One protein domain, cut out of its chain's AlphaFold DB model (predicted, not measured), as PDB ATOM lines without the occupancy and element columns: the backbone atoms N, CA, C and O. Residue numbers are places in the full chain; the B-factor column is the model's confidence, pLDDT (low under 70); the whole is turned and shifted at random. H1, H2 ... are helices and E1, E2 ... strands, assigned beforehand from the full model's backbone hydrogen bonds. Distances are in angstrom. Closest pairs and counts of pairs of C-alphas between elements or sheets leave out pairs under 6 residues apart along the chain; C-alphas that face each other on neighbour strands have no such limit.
ATOM      1  N   VAL A  11      26.570  28.105 -15.450       96.00
ATOM      2  CA  VAL A  11      26.466  27.771 -16.880       96.00
ATOM      3  C   VAL A  11      25.408  28.603 -17.596       96.00
ATOM      4  O   VAL A  11      24.350  28.898 -17.046       96.00
ATOM      5  N   TRP A  12      25.691  28.972 -18.843       96.44
ATOM      6  CA  TRP A  12      24.697  29.570 -19.730       96.44
ATOM      7  C   TRP A  12      23.942  28.476 -20.477       96.44
ATOM      8  O   TRP A  12      24.565  27.578 -21.045       96.44
ATOM      9  N   VAL A  13      22.615  28.571 -20.484       94.31
ATOM     10  CA  VAL A  13      21.740  27.677 -21.250       94.31
ATOM     11  C   VAL A  13      21.381  28.351 -22.567       94.31
ATOM     12  O   VAL A  13      21.004  29.523 -22.582       94.31
ATOM     13  N   LEU A  14      21.537  27.620 -23.669       94.56
ATOM     14  CA  LEU A  14      21.225  28.086 -25.014       94.56
ATOM     15  C   LEU A  14      20.146  27.188 -25.612       94.56
ATOM     16  O   LEU A  14      20.290  25.967 -25.557       94.56
ATOM     17  N   ASP A  15      19.116  27.792 -26.198       92.25
ATOM     18  CA  ASP A  15      18.049  27.072 -26.899       92.25
ATOM     19  C   ASP A  15      17.577  27.835 -28.148       92.25
ATOM     20  O   ASP A  15      17.935  29.000 -28.350       92.25
ATOM     21  N   ASP A  16      16.786  27.201 -29.011       92.31
ATOM     22  CA  ASP A  16      16.233  27.860 -30.197       92.31
ATOM     23  C   ASP A  16      15.051  28.780 -29.842       92.31
ATOM     24  O   ASP A  16      15.095  29.987 -30.103       92.31
ATOM     25  N   VAL A  17      14.025  28.235 -29.193       90.19
ATOM     26  CA  VAL A  17      12.807  28.914 -28.752       90.19
ATOM     27  C   VAL A  17      12.337  28.351 -27.417       90.19
ATOM     28  O   VAL A  17      12.556  27.191 -27.089       90.19
ATOM     29  N   ILE A  18      11.585  29.149 -26.661       86.62
ATOM     30  CA  ILE A  18      10.894  28.668 -25.460       86.62
ATOM     31  C   ILE A  18       9.391  28.681 -25.723       86.62
ATOM     32  O   ILE A  18       8.828  29.706 -26.095       86.62
ATOM     33  N   THR A  19       8.743  27.530 -25.523       77.88
ATOM     34  CA  THR A  19       7.293  27.357 -25.706       77.88
ATOM     35  C   THR A  19       6.544  27.408 -24.374       77.88
ATOM     36  O   THR A  19       6.061  28.459 -23.986       77.88
ATOM     37  N   ALA A  20       6.477  26.298 -23.634       75.81
ATOM     38  CA  ALA A  20       5.774  26.205 -22.346       75.81
ATOM     39  C   ALA A  20       6.694  26.412 -21.123       75.81
ATOM     40  O   ALA A  20       6.269  26.271 -19.976       75.81
ATOM     41  N   GLY A  21       7.985  26.676 -21.349       78.50
ATOM     42  CA  GLY A  21       8.993  26.797 -20.289       78.50
ATOM     43  C   GLY A  21       9.310  25.489 -19.549       78.50
ATOM     44  O   GLY A  21      10.232  25.468 -18.740       78.50
ATOM     45  N   THR A  22       8.592  24.391 -19.822       83.50
ATOM     46  CA  THR A  22       8.762  23.084 -19.164       83.50
ATOM     47  C   THR A  22      10.175  22.542 -19.336       83.50
ATOM     48  O   THR A  22      10.829  22.241 -18.344       83.50
ATOM     49  N   ALA A  23      10.682  22.532 -20.573       84.38
ATOM     50  CA  ALA A  23      12.037  22.074 -20.876       84.38
ATOM     51  C   ALA A  23      13.102  22.878 -20.114       84.38
ATOM     52  O   ALA A  23      14.074  22.322 -19.618       84.38
ATOM     53  N   MET A  24      12.895  24.188 -19.951       86.81
ATOM     54  CA  MET A  24      13.844  25.025 -19.222       86.81
ATOM     55  C   MET A  24      13.840  24.720 -17.719       86.81
ATOM     56  O   MET A  24      14.900  24.696 -17.100       86.81
ATOM     57  N   ARG A  25      12.668  24.436 -17.129       85.31
ATOM     58  CA  ARG A  25      12.567  23.999 -15.726       85.31
ATOM     59  C   ARG A  25      13.280  22.659 -15.513       85.31
ATOM     60  O   ARG A  25      14.048  22.535 -14.567       85.31
ATOM     61  N   GLU A  26      13.115  21.713 -16.438       90.06
ATOM     62  CA  GLU A  26      13.843  20.436 -16.415       90.06
ATOM     63  C   GLU A  26      15.364  20.641 -16.503       90.06
ATOM     64  O   GLU A  26      16.120  20.014 -15.764       90.06
ATOM     65  N   VAL A  27      15.837  21.554 -17.360       91.31
ATOM     66  CA  VAL A  27      17.271  21.875 -17.469       91.31
ATOM     67  C   VAL A  27      17.819  22.469 -16.171       91.31
ATOM     68  O   VAL A  27      18.912  22.086 -15.750       91.31
ATOM     69  N   VAL A  28      17.076  23.369 -15.519       90.56
ATOM     70  CA  VAL A  28      17.459  23.934 -14.213       90.56
ATOM     71  C   VAL A  28      17.615  22.816 -13.181       90.56
ATOM     72  O   VAL A  28      18.668  22.718 -12.556       90.56
ATOM     73  N   GLU A  29      16.630  21.921 -13.069       92.69
ATOM     74  CA  GLU A  29      16.679  20.789 -12.134       92.69
ATOM     75  C   GLU A  29      17.854  19.840 -12.423       92.69
ATOM     76  O   GLU A  29      18.547  19.406 -11.500       92.69
ATOM     77  N   ILE A  30      18.126  19.538 -13.696       94.19
ATOM     78  CA  ILE A  30      19.260  18.692 -14.102       94.19
ATOM     79  C   ILE A  30      20.593  19.323 -13.683       94.19
ATOM     80  O   ILE A  30      21.486  18.620 -13.202       94.19
ATOM     81  N   LEU A  31      20.747  20.637 -13.869       94.94
ATOM     82  CA  LEU A  31      21.966  21.354 -13.499       94.94
ATOM     83  C   LEU A  31      22.145  21.410 -11.981       94.94
ATOM     84  O   LEU A  31      23.241  21.122 -11.501       94.94
ATOM     85  N   GLU A  32      21.077  21.684 -11.232       93.50
ATOM     86  CA  GLU A  32      21.099  21.672  -9.767       93.50
ATOM     87  C   GLU A  32      21.489  20.293  -9.218       93.50
ATOM     88  O   GLU A  32      22.375  20.187  -8.367       93.50
ATOM     89  N   GLN A  33      20.908  19.214  -9.757       95.94
ATOM     90  CA  GLN A  33      21.252  17.835  -9.384       95.94
ATOM     91  C   GLN A  33      22.706  17.475  -9.718       95.94
ATOM     92  O   GLN A  33      23.310  16.638  -9.045       95.94
ATOM     93  N   ALA A  34      23.287  18.112 -10.735       96.00
ATOM     94  CA  ALA A  34      24.694  17.962 -11.087       96.00
ATOM     95  C   ALA A  34      25.643  18.876 -10.285       96.00
ATOM     96  O   ALA A  34      26.851  18.866 -10.533       96.00
ATOM     97  N   GLY A  35      25.127  19.662  -9.336       96.81
ATOM     98  CA  GLY A  35      25.911  20.610  -8.541       96.81
ATOM     99  C   GLY A  35      26.329  21.867  -9.307       96.81
ATOM    100  O   GLY A  35      27.284  22.531  -8.905       96.81
ATOM    101  N   ALA A  36      25.660  22.181 -10.415       97.06
ATOM    102  CA  ALA A  36      25.850  23.394 -11.198       97.06
ATOM    103  C   ALA A  36      24.734  24.411 -10.919       97.06
ATOM    104  O   ALA A  36      23.682  24.074 -10.381       97.06
ATOM    105  N   SER A  37      24.952  25.661 -11.316       95.38
ATOM    106  CA  SER A  37      23.930  26.710 -11.281       95.38
ATOM    107  C   SER A  37      23.740  27.343 -12.653       95.38
ATOM    108  O   SER A  37      24.660  27.392 -13.472       95.38
ATOM    109  N   VAL A  38      22.541  27.854 -12.920       95.44
ATOM    110  CA  VAL A  38      22.286  28.634 -14.134       95.44
ATOM    111  C   VAL A  38      22.843  30.046 -13.947       95.44
ATOM    112  O   VAL A  38      22.561  30.705 -12.951       95.44
ATOM    113  N   ALA A  39      23.644  30.513 -14.904       96.38
ATOM    114  CA  ALA A  39      24.161  31.881 -14.975       96.38
ATOM    115  C   ALA A  39      23.255  32.806 -15.802       96.38
ATOM    116  O   ALA A  39      23.258  34.020 -15.606       96.38
ATOM    117  N   GLY A  40      22.508  32.232 -16.744       95.25
ATOM    118  CA  GLY A  40      21.629  32.941 -17.661       95.25
ATOM    119  C   GLY A  40      21.129  32.033 -18.780       95.25
ATOM    120  O   GLY A  40      21.630  30.922 -18.974       95.25
ATOM    121  N   ILE A  41      20.137  32.525 -19.512       94.75
ATOM    122  CA  ILE A  41      19.495  31.843 -20.632       94.75
ATOM    123  C   ILE A  41      19.574  32.743 -21.864       94.75
ATOM    124  O   ILE A  41      19.262  33.936 -21.789       94.75
ATOM    125  N   ILE A  42      19.961  32.164 -22.999       95.62
ATOM    126  CA  ILE A  42      19.888  32.797 -24.316       95.62
ATOM    127  C   ILE A  42      19.030  31.926 -25.226       95.62
ATOM    128  O   ILE A  42      19.278  30.731 -25.356       95.62
ATOM    129  N   VAL A  43      18.055  32.538 -25.889       94.75
ATOM    130  CA  VAL A  43      17.287  31.903 -26.963       94.75
ATOM    131  C   VAL A  43      17.578  32.573 -28.294       94.75
ATOM    132  O   VAL A  43      17.914  33.759 -28.340       94.75
ATOM    133  N   ALA A  44      17.441  31.839 -29.394       95.94
ATOM    134  CA  ALA A  44      17.574  32.444 -30.712       95.94
ATOM    135  C   ALA A  44      16.406  33.398 -31.007       95.94
ATOM    136  O   ALA A  44      16.644  34.532 -31.415       95.94
ATOM    137  N   LEU A  45      15.166  32.966 -30.758       94.62
ATOM    138  CA  LEU A  45      13.963  33.732 -31.080       94.62
ATOM    139  C   LEU A  45      12.992  33.810 -29.895       94.62
ATOM    140  O   LEU A  45      12.479  32.790 -29.430       94.62
ATOM    141  N   ASP A  46      12.670  35.031 -29.464       94.19
ATOM    142  CA  ASP A  46      11.511  35.291 -28.606       94.19
ATOM    143  C   ASP A  46      10.249  35.430 -29.463       94.19
ATOM    144  O   ASP A  46      10.050  36.405 -30.189       94.19
ATOM    145  N   ARG A  47       9.361  34.441 -29.366       93.31
ATOM    146  CA  ARG A  47       8.080  34.442 -30.084       93.31
ATOM    147  C   ARG A  47       7.101  35.494 -29.558       93.31
ATOM    148  O   ARG A  47       6.101  35.745 -30.224       93.31
ATOM    149  N   LYS A  48       7.353  36.059 -28.367       93.00
ATOM    150  CA  LYS A  48       6.448  36.939 -27.613       93.00
ATOM    151  C   LYS A  48       5.004  36.437 -27.642       93.00
ATOM    152  O   LYS A  48       4.063  37.183 -27.890       93.00
ATOM    153  N   GLU A  49       4.842  35.141 -27.433       91.75
ATOM    154  CA  GLU A  49       3.559  34.452 -27.491       91.75
ATOM    155  C   GLU A  49       3.085  34.145 -26.075       91.75
ATOM    156  O   GLU A  49       3.891  33.748 -25.227       91.75
ATOM    157  N   LYS A  50       1.789  34.321 -25.819       89.06
ATOM    158  CA  LYS A  50       1.156  33.918 -24.561       89.06
ATOM    159  C   LYS A  50       1.381  32.428 -24.317       89.06
ATOM    160  O   LYS A  50       1.183  31.606 -25.209       89.06
ATOM    161  N   GLY A  51       1.780  32.087 -23.094       77.69
ATOM    162  CA  GLY A  51       1.795  30.710 -22.619       77.69
ATOM    163  C   GLY A  51       0.381  30.228 -22.282       77.69
ATOM    164  O   GLY A  51      -0.597  30.553 -22.950       77.69
ATOM    165  N   GLN A  52       0.247  29.463 -21.198       71.44
ATOM    166  CA  GLN A  52      -1.083  29.132 -20.660       71.44
ATOM    167  C   GLN A  52      -1.741  30.304 -19.909       71.44
ATOM    168  O   GLN A  52      -2.934  30.251 -19.616       71.44
ATOM    169  N   ALA A  53      -0.969  31.345 -19.596       77.38
ATOM    170  CA  ALA A  53      -1.409  32.571 -18.943       77.38
ATOM    171  C   ALA A  53      -1.260  33.784 -19.883       77.38
ATOM    172  O   ALA A  53      -0.853  33.656 -21.035       77.38
ATOM    173  N   GLU A  54      -1.551  34.986 -19.377       85.19
ATOM    174  CA  GLU A  54      -1.371  36.249 -20.117       85.19
ATOM    175  C   GLU A  54       0.105  36.642 -20.334       85.19
ATOM    176  O   GLU A  54       0.378  37.638 -20.996       85.19
ATOM    177  N   HIS A  55       1.055  35.878 -19.785       87.12
ATOM    178  CA  HIS A  55       2.494  36.095 -19.933       87.12
ATOM    179  C   HIS A  55       3.115  35.080 -20.897       87.12
ATOM    180  O   HIS A  55       2.626  33.955 -21.030       87.12
ATOM    181  N   SER A  56       4.213  35.456 -21.557       89.81
ATOM    182  CA  SER A  56       5.019  34.484 -22.304       89.81
ATOM    183  C   SER A  56       5.852  33.617 -21.368       89.81
ATOM    184  O   SER A  56       6.204  34.024 -20.259       89.81
ATOM    185  N   ALA A  57       6.262  32.439 -21.838       86.81
ATOM    186  CA  ALA A  57       7.156  31.580 -21.067       86.81
ATOM    187  C   ALA A  57       8.503  32.250 -20.739       86.81
ATOM    188  O   ALA A  57       9.079  31.973 -19.690       86.81
ATOM    189  N   ILE A  58       8.992  33.162 -21.588       89.56
ATOM    190  CA  ILE A  58      10.193  33.962 -21.300       89.56
ATOM    191  C   ILE A  58       9.939  34.944 -20.151       89.56
ATOM    192  O   ILE A  58      10.777  35.043 -19.257       89.56
ATOM    193  N   GLN A  59       8.790  35.630 -20.134       89.44
ATOM    194  CA  GLN A  59       8.416  36.530 -19.037       89.44
ATOM    195  C   GLN A  59       8.246  35.769 -17.716       89.44
ATOM    196  O   GLN A  59       8.744  36.217 -16.684       89.44
ATOM    197  N   GLU A  60       7.599  34.601 -17.748       88.81
ATOM    198  CA  GLU A  60       7.465  33.732 -16.575       88.81
ATOM    199  C   GLU A  60       8.832  33.280 -16.054       88.81
ATOM    200  O   GLU A  60       9.116  33.420 -14.865       88.81
ATOM    201  N   LEU A  61       9.705  32.785 -16.939       87.38
ATOM    202  CA  LEU A  61      11.044  32.340 -16.561       87.38
ATOM    203  C   LEU A  61      11.879  33.483 -15.995       87.38
ATOM    204  O   LEU A  61      12.523  33.284 -14.974       87.38
ATOM    205  N   ALA A  62      11.843  34.669 -16.600       88.25
ATOM    206  CA  ALA A  62      12.557  35.840 -16.096       88.25
ATOM    207  C   ALA A  62      12.046  36.304 -14.720       88.25
ATOM    208  O   ALA A  62      12.814  36.854 -13.934       88.25
ATOM    209  N   ALA A  63      10.765  36.081 -14.411       87.06
ATOM    210  CA  ALA A  63      10.199  36.395 -13.102       87.06
ATOM    211  C   ALA A  63      10.599  35.370 -12.027       87.06
ATOM    212  O   ALA A  63      10.775  35.735 -10.864       87.06
ATOM    213  N   THR A  64      10.734  34.094 -12.399       87.06
ATOM    214  CA  THR A  64      11.073  33.013 -11.460       87.06
ATOM    215  C   THR A  64      12.574  32.818 -11.283       87.06
ATOM    216  O   THR A  64      13.044  32.522 -10.187       87.06
ATOM    217  N   LEU A  65      13.331  32.957 -12.367       82.94
ATOM    218  CA  LEU A  65      14.767  32.767 -12.395       82.94
ATOM    219  C   LEU A  65      15.409  34.131 -12.171       82.94
ATOM    220  O   LEU A  65      15.302  35.022 -13.006       82.94
ATOM    221  N   ALA A  66      16.112  34.298 -11.055       88.19
ATOM    222  CA  ALA A  66      16.851  35.521 -10.735       88.19
ATOM    223  C   ALA A  66      18.134  35.686 -11.589       88.19
ATOM    224  O   ALA A  66      19.164  36.150 -11.102       88.19
ATOM    225  N   VAL A  67      18.084  35.272 -12.857       92.25
ATOM    226  CA  VAL A  67      19.183  35.288 -13.826       92.25
ATOM    227  C   VAL A  67      18.716  35.915 -15.142       92.25
ATOM    228  O   VAL A  67      17.524  35.898 -15.449       92.25
ATOM    229  N   PRO A  68      19.625  36.491 -15.946       94.19
ATOM    230  CA  PRO A  68      19.250  37.084 -17.223       94.19
ATOM    231  C   PRO A  68      18.668  36.045 -18.188       94.19
ATOM    232  O   PRO A  68      19.302  35.030 -18.469       94.19
ATOM    233  N   VAL A  69      17.507  36.363 -18.764       93.12
ATOM    234  CA  VAL A  69      16.906  35.655 -19.904       93.12
ATOM    235  C   VAL A  69      16.909  36.612 -21.095       93.12
ATOM    236  O   VAL A  69      16.397  37.730 -20.991       93.12
ATOM    237  N   ARG A  70      17.557  36.231 -22.199       94.44
ATOM    238  CA  ARG A  70      17.764  37.080 -23.384       94.44
ATOM    239  C   ARG A  70      17.400  36.333 -24.663       94.44
ATOM    240  O   ARG A  70      17.578  35.123 -24.733       94.44
ATOM    241  N   ALA A  71      16.971  37.071 -25.677       95.19
ATOM    242  CA  ALA A  71      16.789  36.566 -27.031       95.19
ATOM    243  C   ALA A  71      17.717  37.301 -28.001       95.19
ATOM    244  O   ALA A  71      18.058  38.461 -27.755       95.19
ATOM    245  N   LEU A  72      18.149  36.625 -29.069       96.25
ATOM    246  CA  LEU A  72      18.924  37.267 -30.135       96.25
ATOM    247  C   LEU A  72      18.040  38.167 -31.002       96.25
ATOM    248  O   LEU A  72      18.462  39.266 -31.346       96.25
ATOM    249  N   VAL A  73      16.839  37.693 -31.330       96.25
ATOM    250  CA  VAL A  73      15.792  38.433 -32.044       96.25
ATOM    251  C   VAL A  73      14.426  38.085 -31.464       96.25
ATOM    252  O   VAL A  73      14.269  37.064 -30.789       96.25
ATOM    253  N   ASP A  74      13.428  38.905 -31.755       95.69
ATOM    254  CA  ASP A  74      12.036  38.628 -31.431       95.69
ATOM    255  C   ASP A  74      11.117  38.619 -32.668       95.69
ATOM    256  O   ASP A  74      11.531  38.859 -33.804       95.69
ATOM    257  N   ILE A  75       9.847  38.262 -32.468       94.44
ATOM    258  CA  ILE A  75       8.862  38.212 -33.556       94.44
ATOM    259  C   ILE A  75       8.619  39.581 -34.213       94.44
ATOM    260  O   ILE A  75       8.291  39.626 -35.399       94.44
ATOM    261  N   ASP A  76       8.791  40.684 -33.484       94.62
ATOM    262  CA  ASP A  76       8.611  42.030 -34.025       94.62
ATOM    263  C   ASP A  76       9.790  42.382 -34.954       94.62
ATOM    264  O   ASP A  76       9.572  42.988 -36.008       94.62
ATOM    265  N   ASP A  77      11.005  41.906 -34.649       94.38
ATOM    266  CA  ASP A  77      12.154  41.968 -35.567       94.38
ATOM    267  C   ASP A  77      11.869  41.200 -36.870       94.38
ATOM    268  O   ASP A  77      12.136  41.701 -37.963       94.38
ATOM    269  N   LEU A  78      11.280  39.999 -36.778       90.56
ATOM    270  CA  LEU A  78      10.922  39.193 -37.956       90.56
ATOM    271  C   LEU A  78       9.841  39.857 -38.815       90.56
ATOM    272  O   LEU A  78       9.941  39.857 -40.044       90.56
ATOM    273  N   ILE A  79       8.804  40.417 -38.185       91.19
ATOM    274  CA  ILE A  79       7.740  41.155 -38.878       91.19
ATOM    275  C   ILE A  79       8.329  42.381 -39.578       91.19
ATOM    276  O   ILE A  79       8.018  42.616 -40.743       91.19
ATOM    277  N   SER A  80       9.203  43.124 -38.896       90.56
ATOM    278  CA  SER A  80       9.866  44.306 -39.457       90.56
ATOM    279  C   SER A  80      10.744  43.933 -40.650       90.56
ATOM    280  O   SER A  80      10.624  44.530 -41.714       90.56
ATOM    281  N   TYR A  81      11.537  42.866 -40.526       87.38
ATOM    282  CA  TYR A  81      12.390  42.371 -41.607       87.38
ATOM    283  C   TYR A  81      11.601  41.964 -42.863       87.38
ATOM    284  O   TYR A  81      12.059  42.193 -43.982       87.38
ATOM    285  N   LEU A  82      10.421  41.356 -42.695       84.94
ATOM    286  CA  LEU A  82       9.543  40.976 -43.810       84.94
ATOM    287  C   LEU A  82       8.754  42.157 -44.390       84.94
ATOM    288  O   LEU A  82       8.346  42.095 -45.550       84.94
ATOM    289  N   ALA A  83       8.497  43.190 -43.586       83.44
ATOM    290  CA  ALA A  83       7.845  44.420 -44.025       83.44
ATOM    291  C   ALA A  83       8.798  45.327 -44.816       83.44
ATOM    292  O   ALA A  83       8.359  46.020 -45.735       83.44
ATOM    293  N   ASP A  84      10.088  45.300 -44.481       78.81
ATOM    294  CA  ASP A  84      11.121  46.008 -45.221       78.81
ATOM    295  C   ASP A  84      11.373  45.348 -46.590       78.81
ATOM    296  O   ASP A  84      11.320  44.127 -46.762       78.81
ATOM    297  N   ASP A  85      11.717  46.168 -47.589       62.81
ATOM    298  CA  ASP A  85      11.914  45.789 -49.006       62.81
ATOM    299  C   ASP A  85      13.071  44.774 -49.231       62.81
ATOM    300  O   ASP A  85      13.400  44.392 -50.356       62.81
ATOM    301  N   HIS A  86      13.688  44.290 -48.148       56.50
ATOM    302  CA  HIS A  86      14.628  43.173 -48.120       56.50
ATOM    303  C   HIS A  86      13.961  41.823 -48.443       56.50
ATOM    304  O   HIS A  86      14.614  40.961 -49.035       56.50
ATOM    305  N   GLY A  87      12.666  41.647 -48.142       50.88
ATOM    306  CA  GLY A  87      11.878  40.493 -48.606       50.88
ATOM    307  C   GLY A  87      11.547  40.555 -50.105       50.88
ATOM    308  O   GLY A  87      11.576  39.550 -50.817       50.88
ATOM    309  N   ALA A  88      11.349  41.764 -50.640       50.44
ATOM    310  CA  ALA A  88      10.897  41.981 -52.014       50.44
ATOM    311  C   ALA A  88      11.885  41.519 -53.101       50.44
ATOM    312  O   ALA A  88      11.472  41.288 -54.239       50.44
ATOM    313  N   GLN A  89      13.163  41.319 -52.759       52.75
ATOM    314  CA  GLN A  89      14.178  40.772 -53.667       52.75
ATOM    315  C   GLN A  89      13.960  39.275 -53.987       52.75
ATOM    316  O   GLN A  89      14.501  38.796 -54.981       52.75
ATOM    317  N   ASN A  90      13.154  38.537 -53.201       54.97
ATOM    318  CA  ASN A  90      13.000  37.076 -53.324       54.97
ATOM    319  C   ASN A  90      11.593  36.567 -53.713       54.97
ATOM    320  O   ASN A  90      11.463  35.386 -54.050       54.97
ATOM    321  N   GLY A  91      10.542  37.397 -53.741       55.47
ATOM    322  CA  GLY A  91       9.226  36.944 -54.218       55.47
ATOM    323  C   GLY A  91       8.020  37.754 -53.738       55.47
ATOM    324  O   GLY A  91       7.275  37.311 -52.868       55.47
ATOM    325  N   GLN A  92       7.740  38.866 -54.422       57.69
ATOM    326  CA  GLN A  92       6.758  39.920 -54.090       57.69
ATOM    327  C   GLN A  92       5.331  39.508 -53.644       57.69
ATOM    328  O   GLN A  92       4.623  40.342 -53.094       57.69
ATOM    329  N   HIS A  93       4.858  38.275 -53.872       54.72
ATOM    330  CA  HIS A  93       3.492  37.857 -53.493       54.72
ATOM    331  C   HIS A  93       3.419  36.900 -52.295       54.72
ATOM    332  O   HIS A  93       2.419  36.899 -51.569       54.72
ATOM    333  N   LYS A  94       4.445  36.067 -52.074       58.59
ATOM    334  CA  LYS A  94       4.432  35.126 -50.944       58.59
ATOM    335  C   LYS A  94       4.703  35.856 -49.633       58.59
ATOM    336  O   LYS A  94       4.029  35.561 -48.650       58.59
ATOM    337  N   ASP A  95       5.572  36.859 -49.657       68.25
ATOM    338  CA  ASP A  95       5.998  37.570 -48.452       68.25
ATOM    339  C   ASP A  95       4.881  38.448 -47.879       68.25
ATOM    340  O   ASP A  95       4.615  38.381 -46.684       68.25
ATOM    341  N   ALA A  96       4.100  39.135 -48.722       78.56
ATOM    342  CA  ALA A  96       2.953  39.931 -48.270       78.56
ATOM    343  C   ALA A  96       1.854  39.078 -47.603       78.56
ATOM    344  O   ALA A  96       1.261  39.475 -46.600       78.56
ATOM    345  N   THR A  97       1.596  37.873 -48.129       84.81
ATOM    346  CA  THR A  97       0.610  36.956 -47.532       84.81
ATOM    347  C   THR A  97       1.101  36.395 -46.197       84.81
ATOM    348  O   THR A  97       0.306  36.235 -45.272       84.81
ATOM    349  N   GLN A  98       2.393  36.068 -46.084       85.12
ATOM    350  CA  GLN A  98       2.963  35.574 -44.828       85.12
ATOM    351  C   GLN A  98       3.057  36.680 -43.780       85.12
ATOM    352  O   GLN A  98       2.693  36.439 -42.634       85.12
ATOM    353  N   LEU A  99       3.427  37.897 -44.183       89.19
ATOM    354  CA  LEU A  99       3.440  39.066 -43.312       89.19
ATOM    355  C   LEU A  99       2.061  39.310 -42.694       89.19
ATOM    356  O   LEU A  99       1.950  39.390 -41.475       89.19
ATOM    357  N   ALA A 100       0.998  39.316 -43.507       91.31
ATOM    358  CA  ALA A 100      -0.368  39.484 -43.009       91.31
ATOM    359  C   ALA A 100      -0.772  38.377 -42.016       91.31
ATOM    360  O   ALA A 100      -1.410  38.647 -40.999       91.31
ATOM    361  N   LYS A 101      -0.374  37.124 -42.274       92.69
ATOM    362  CA  LYS A 101      -0.623  36.004 -41.350       92.69
ATOM    363  C   LYS A 101       0.149  36.151 -40.041       92.69
ATOM    364  O   LYS A 101      -0.412  35.868 -38.989       92.69
ATOM    365  N   MET A 102       1.406  36.586 -40.099       92.81
ATOM    366  CA  MET A 102       2.235  36.811 -38.913       92.81
ATOM    367  C   MET A 102       1.709  37.970 -38.070       92.81
ATOM    368  O   MET A 102       1.643  37.842 -36.852       92.81
ATOM    369  N   GLN A 103       1.268  39.060 -38.702       94.25
ATOM    370  CA  GLN A 103       0.626  40.186 -38.021       94.25
ATOM    371  C   GLN A 103      -0.658  39.745 -37.314       94.25
ATOM    372  O   GLN A 103      -0.807  39.983 -36.119       94.25
ATOM    373  N   HIS A 104      -1.535  39.014 -38.007       95.62
ATOM    374  CA  HIS A 104      -2.755  38.486 -37.395       95.62
ATOM    375  C   HIS A 104      -2.459  37.526 -36.230       95.62
ATOM    376  O   HIS A 104      -3.103  37.578 -35.186       95.62
ATOM    377  N   TYR A 105      -1.444  36.671 -36.382       94.38
ATOM    378  CA  TYR A 105      -0.991  35.788 -35.311       94.38
ATOM    379  C   TYR A 105      -0.491  36.581 -34.095       94.38
ATOM    380  O   TYR A 105      -0.855  36.270 -32.962       94.38
ATOM    381  N   ARG A 106       0.300  37.636 -34.327       94.62
ATOM    382  CA  ARG A 106       0.806  38.528 -33.279       94.62
ATOM    383  C   ARG A 106      -0.328  39.252 -32.554       94.62
ATOM    384  O   ARG A 106      -0.283  39.342 -31.335       94.62
ATOM    385  N   GLU A 107      -1.360  39.703 -33.264       94.62
ATOM    386  CA  GLU A 107      -2.557  40.303 -32.655       94.62
ATOM    387  C   GLU A 107      -3.310  39.312 -31.761       94.62
ATOM    388  O   GLU A 107      -3.769  39.669 -30.677       94.62
ATOM    389  N   GLN A 108      -3.443  38.063 -32.209       93.56
ATOM    390  CA  GLN A 108      -4.226  37.055 -31.503       93.56
ATOM    391  C   GLN A 108      -3.499  36.478 -30.279       93.56
ATOM    392  O   GLN A 108      -4.136  36.208 -29.258       93.56
ATOM    393  N   TYR A 109      -2.185  36.264 -30.376       92.50
ATOM    394  CA  TYR A 109      -1.414  35.503 -29.387       92.50
ATOM    395  C   TYR A 109      -0.280  36.291 -28.728       92.50
ATOM    396  O   TYR A 109       0.412  35.749 -27.869       92.50
ATOM    397  N   GLY A 110      -0.064  37.547 -29.115       92.50
ATOM    398  CA  GLY A 110       1.054  38.348 -28.640       92.50
ATOM    399  C   GLY A 110       0.956  38.792 -27.178       92.50
ATOM    400  O   GLY A 110      -0.137  39.062 -26.671       92.50
TER     401      GLY A 110
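AT A GLANCE: This is residues 11 to 110 of the 111 residues of the protein "Pribosyltran domain-containing protein" of Psychrobacter sp. KH172YL61 (UniProt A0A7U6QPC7). A small parallel sheet of three strands has helices H1 and H2 over one face and its other face bare; from the end of E3 a helical hairpin, H3 and H4, sticks out and makes the length of the domain. H3 follows directly on E3 and leads away from the sheet, and H4 folds back beside H3. The printed part has 100 residues, with four named helices and three named strands in the order E1, H1, E2, H2, E3, H3, H4; the sheet runs E1, E2, E3, and the class is mixed, helices and strands. The whole is loose, with a radius of gyration of the C-alphas of 16.4 A, and elongated, spanning 53 by 27 by 17 A.

HOW THE PARTS SIT: E1, residues 11 to 17, is an edge strand, parallel to E2, residues 37 to 46, at 21 degrees; N 13 and O 40 are 3.0 A apart, within hydrogen-bond range. H1, residues 22 to 33, is on the sheet at a height of 9.2 A, over E2 and only just over E1, with 3 C-alphas falling on E1. It runs along the strands, at 18 degrees to E2 on the local plane; the closest C-alphas of H1 and E2 are those of Leu 31 and Ser 37, 6.1 A apart. E2, the inner strand, bends by 59 degrees at residue 43. H2, residues 57 to 64, is on the same face as H1, at a height of 9.9 A, and H1 and H2 are near each other. E3, residues 69 to 74, is the other edge strand, parallel to E2 at 14 degrees, with N 70 and O 41 within hydrogen-bond range at 2.9 A. The closest C-alphas of H2 and E3 are those of Ala 62 and Val 69, 5.8 A apart. E1, H1, E2 and E2, H2, E3 are strand-helix-strand units, parallel neighbour strands with a helix between, each with a right-handed crossover. H3, residues 75 to 83, only grazes the sheet, with residues 75 to 78. H4, residues 94 to 109, touches H3, closest at the C-alphas of Leu 82 and Leu 99, 6.4 A apart; they form a helical hairpin at a shallow tilt of 28 degrees, opposite ways. H4 is not on the sheet. In H1, H2, H3 and H4 every O i to N i+4 pair is within hydrogen-bond range.

IN THESE COORDINATES: E1 begins at C-alpha 11, (26.466, 27.771, -16.880), and is 18.1 A long from first to last C-alpha. H1 measures 16.7 A, E2 23.0 A, H2 10.5 A, E3 12.9 A and H3 12.2 A. H4 measures 22.3 A and ends at C-alpha 109, (-1.414, 35.503, -29.387).

THE WHOLE: The C-alphas farthest apart, those of Gly 35 and His 93, are 53.1 A apart. The printed part has no cut, and no link is long. Residues 89 to 94, of which 94 belongs to H4, stand free. The mean pLDDT of the printed part is 86.7, and residues 85 to 95 are under 70.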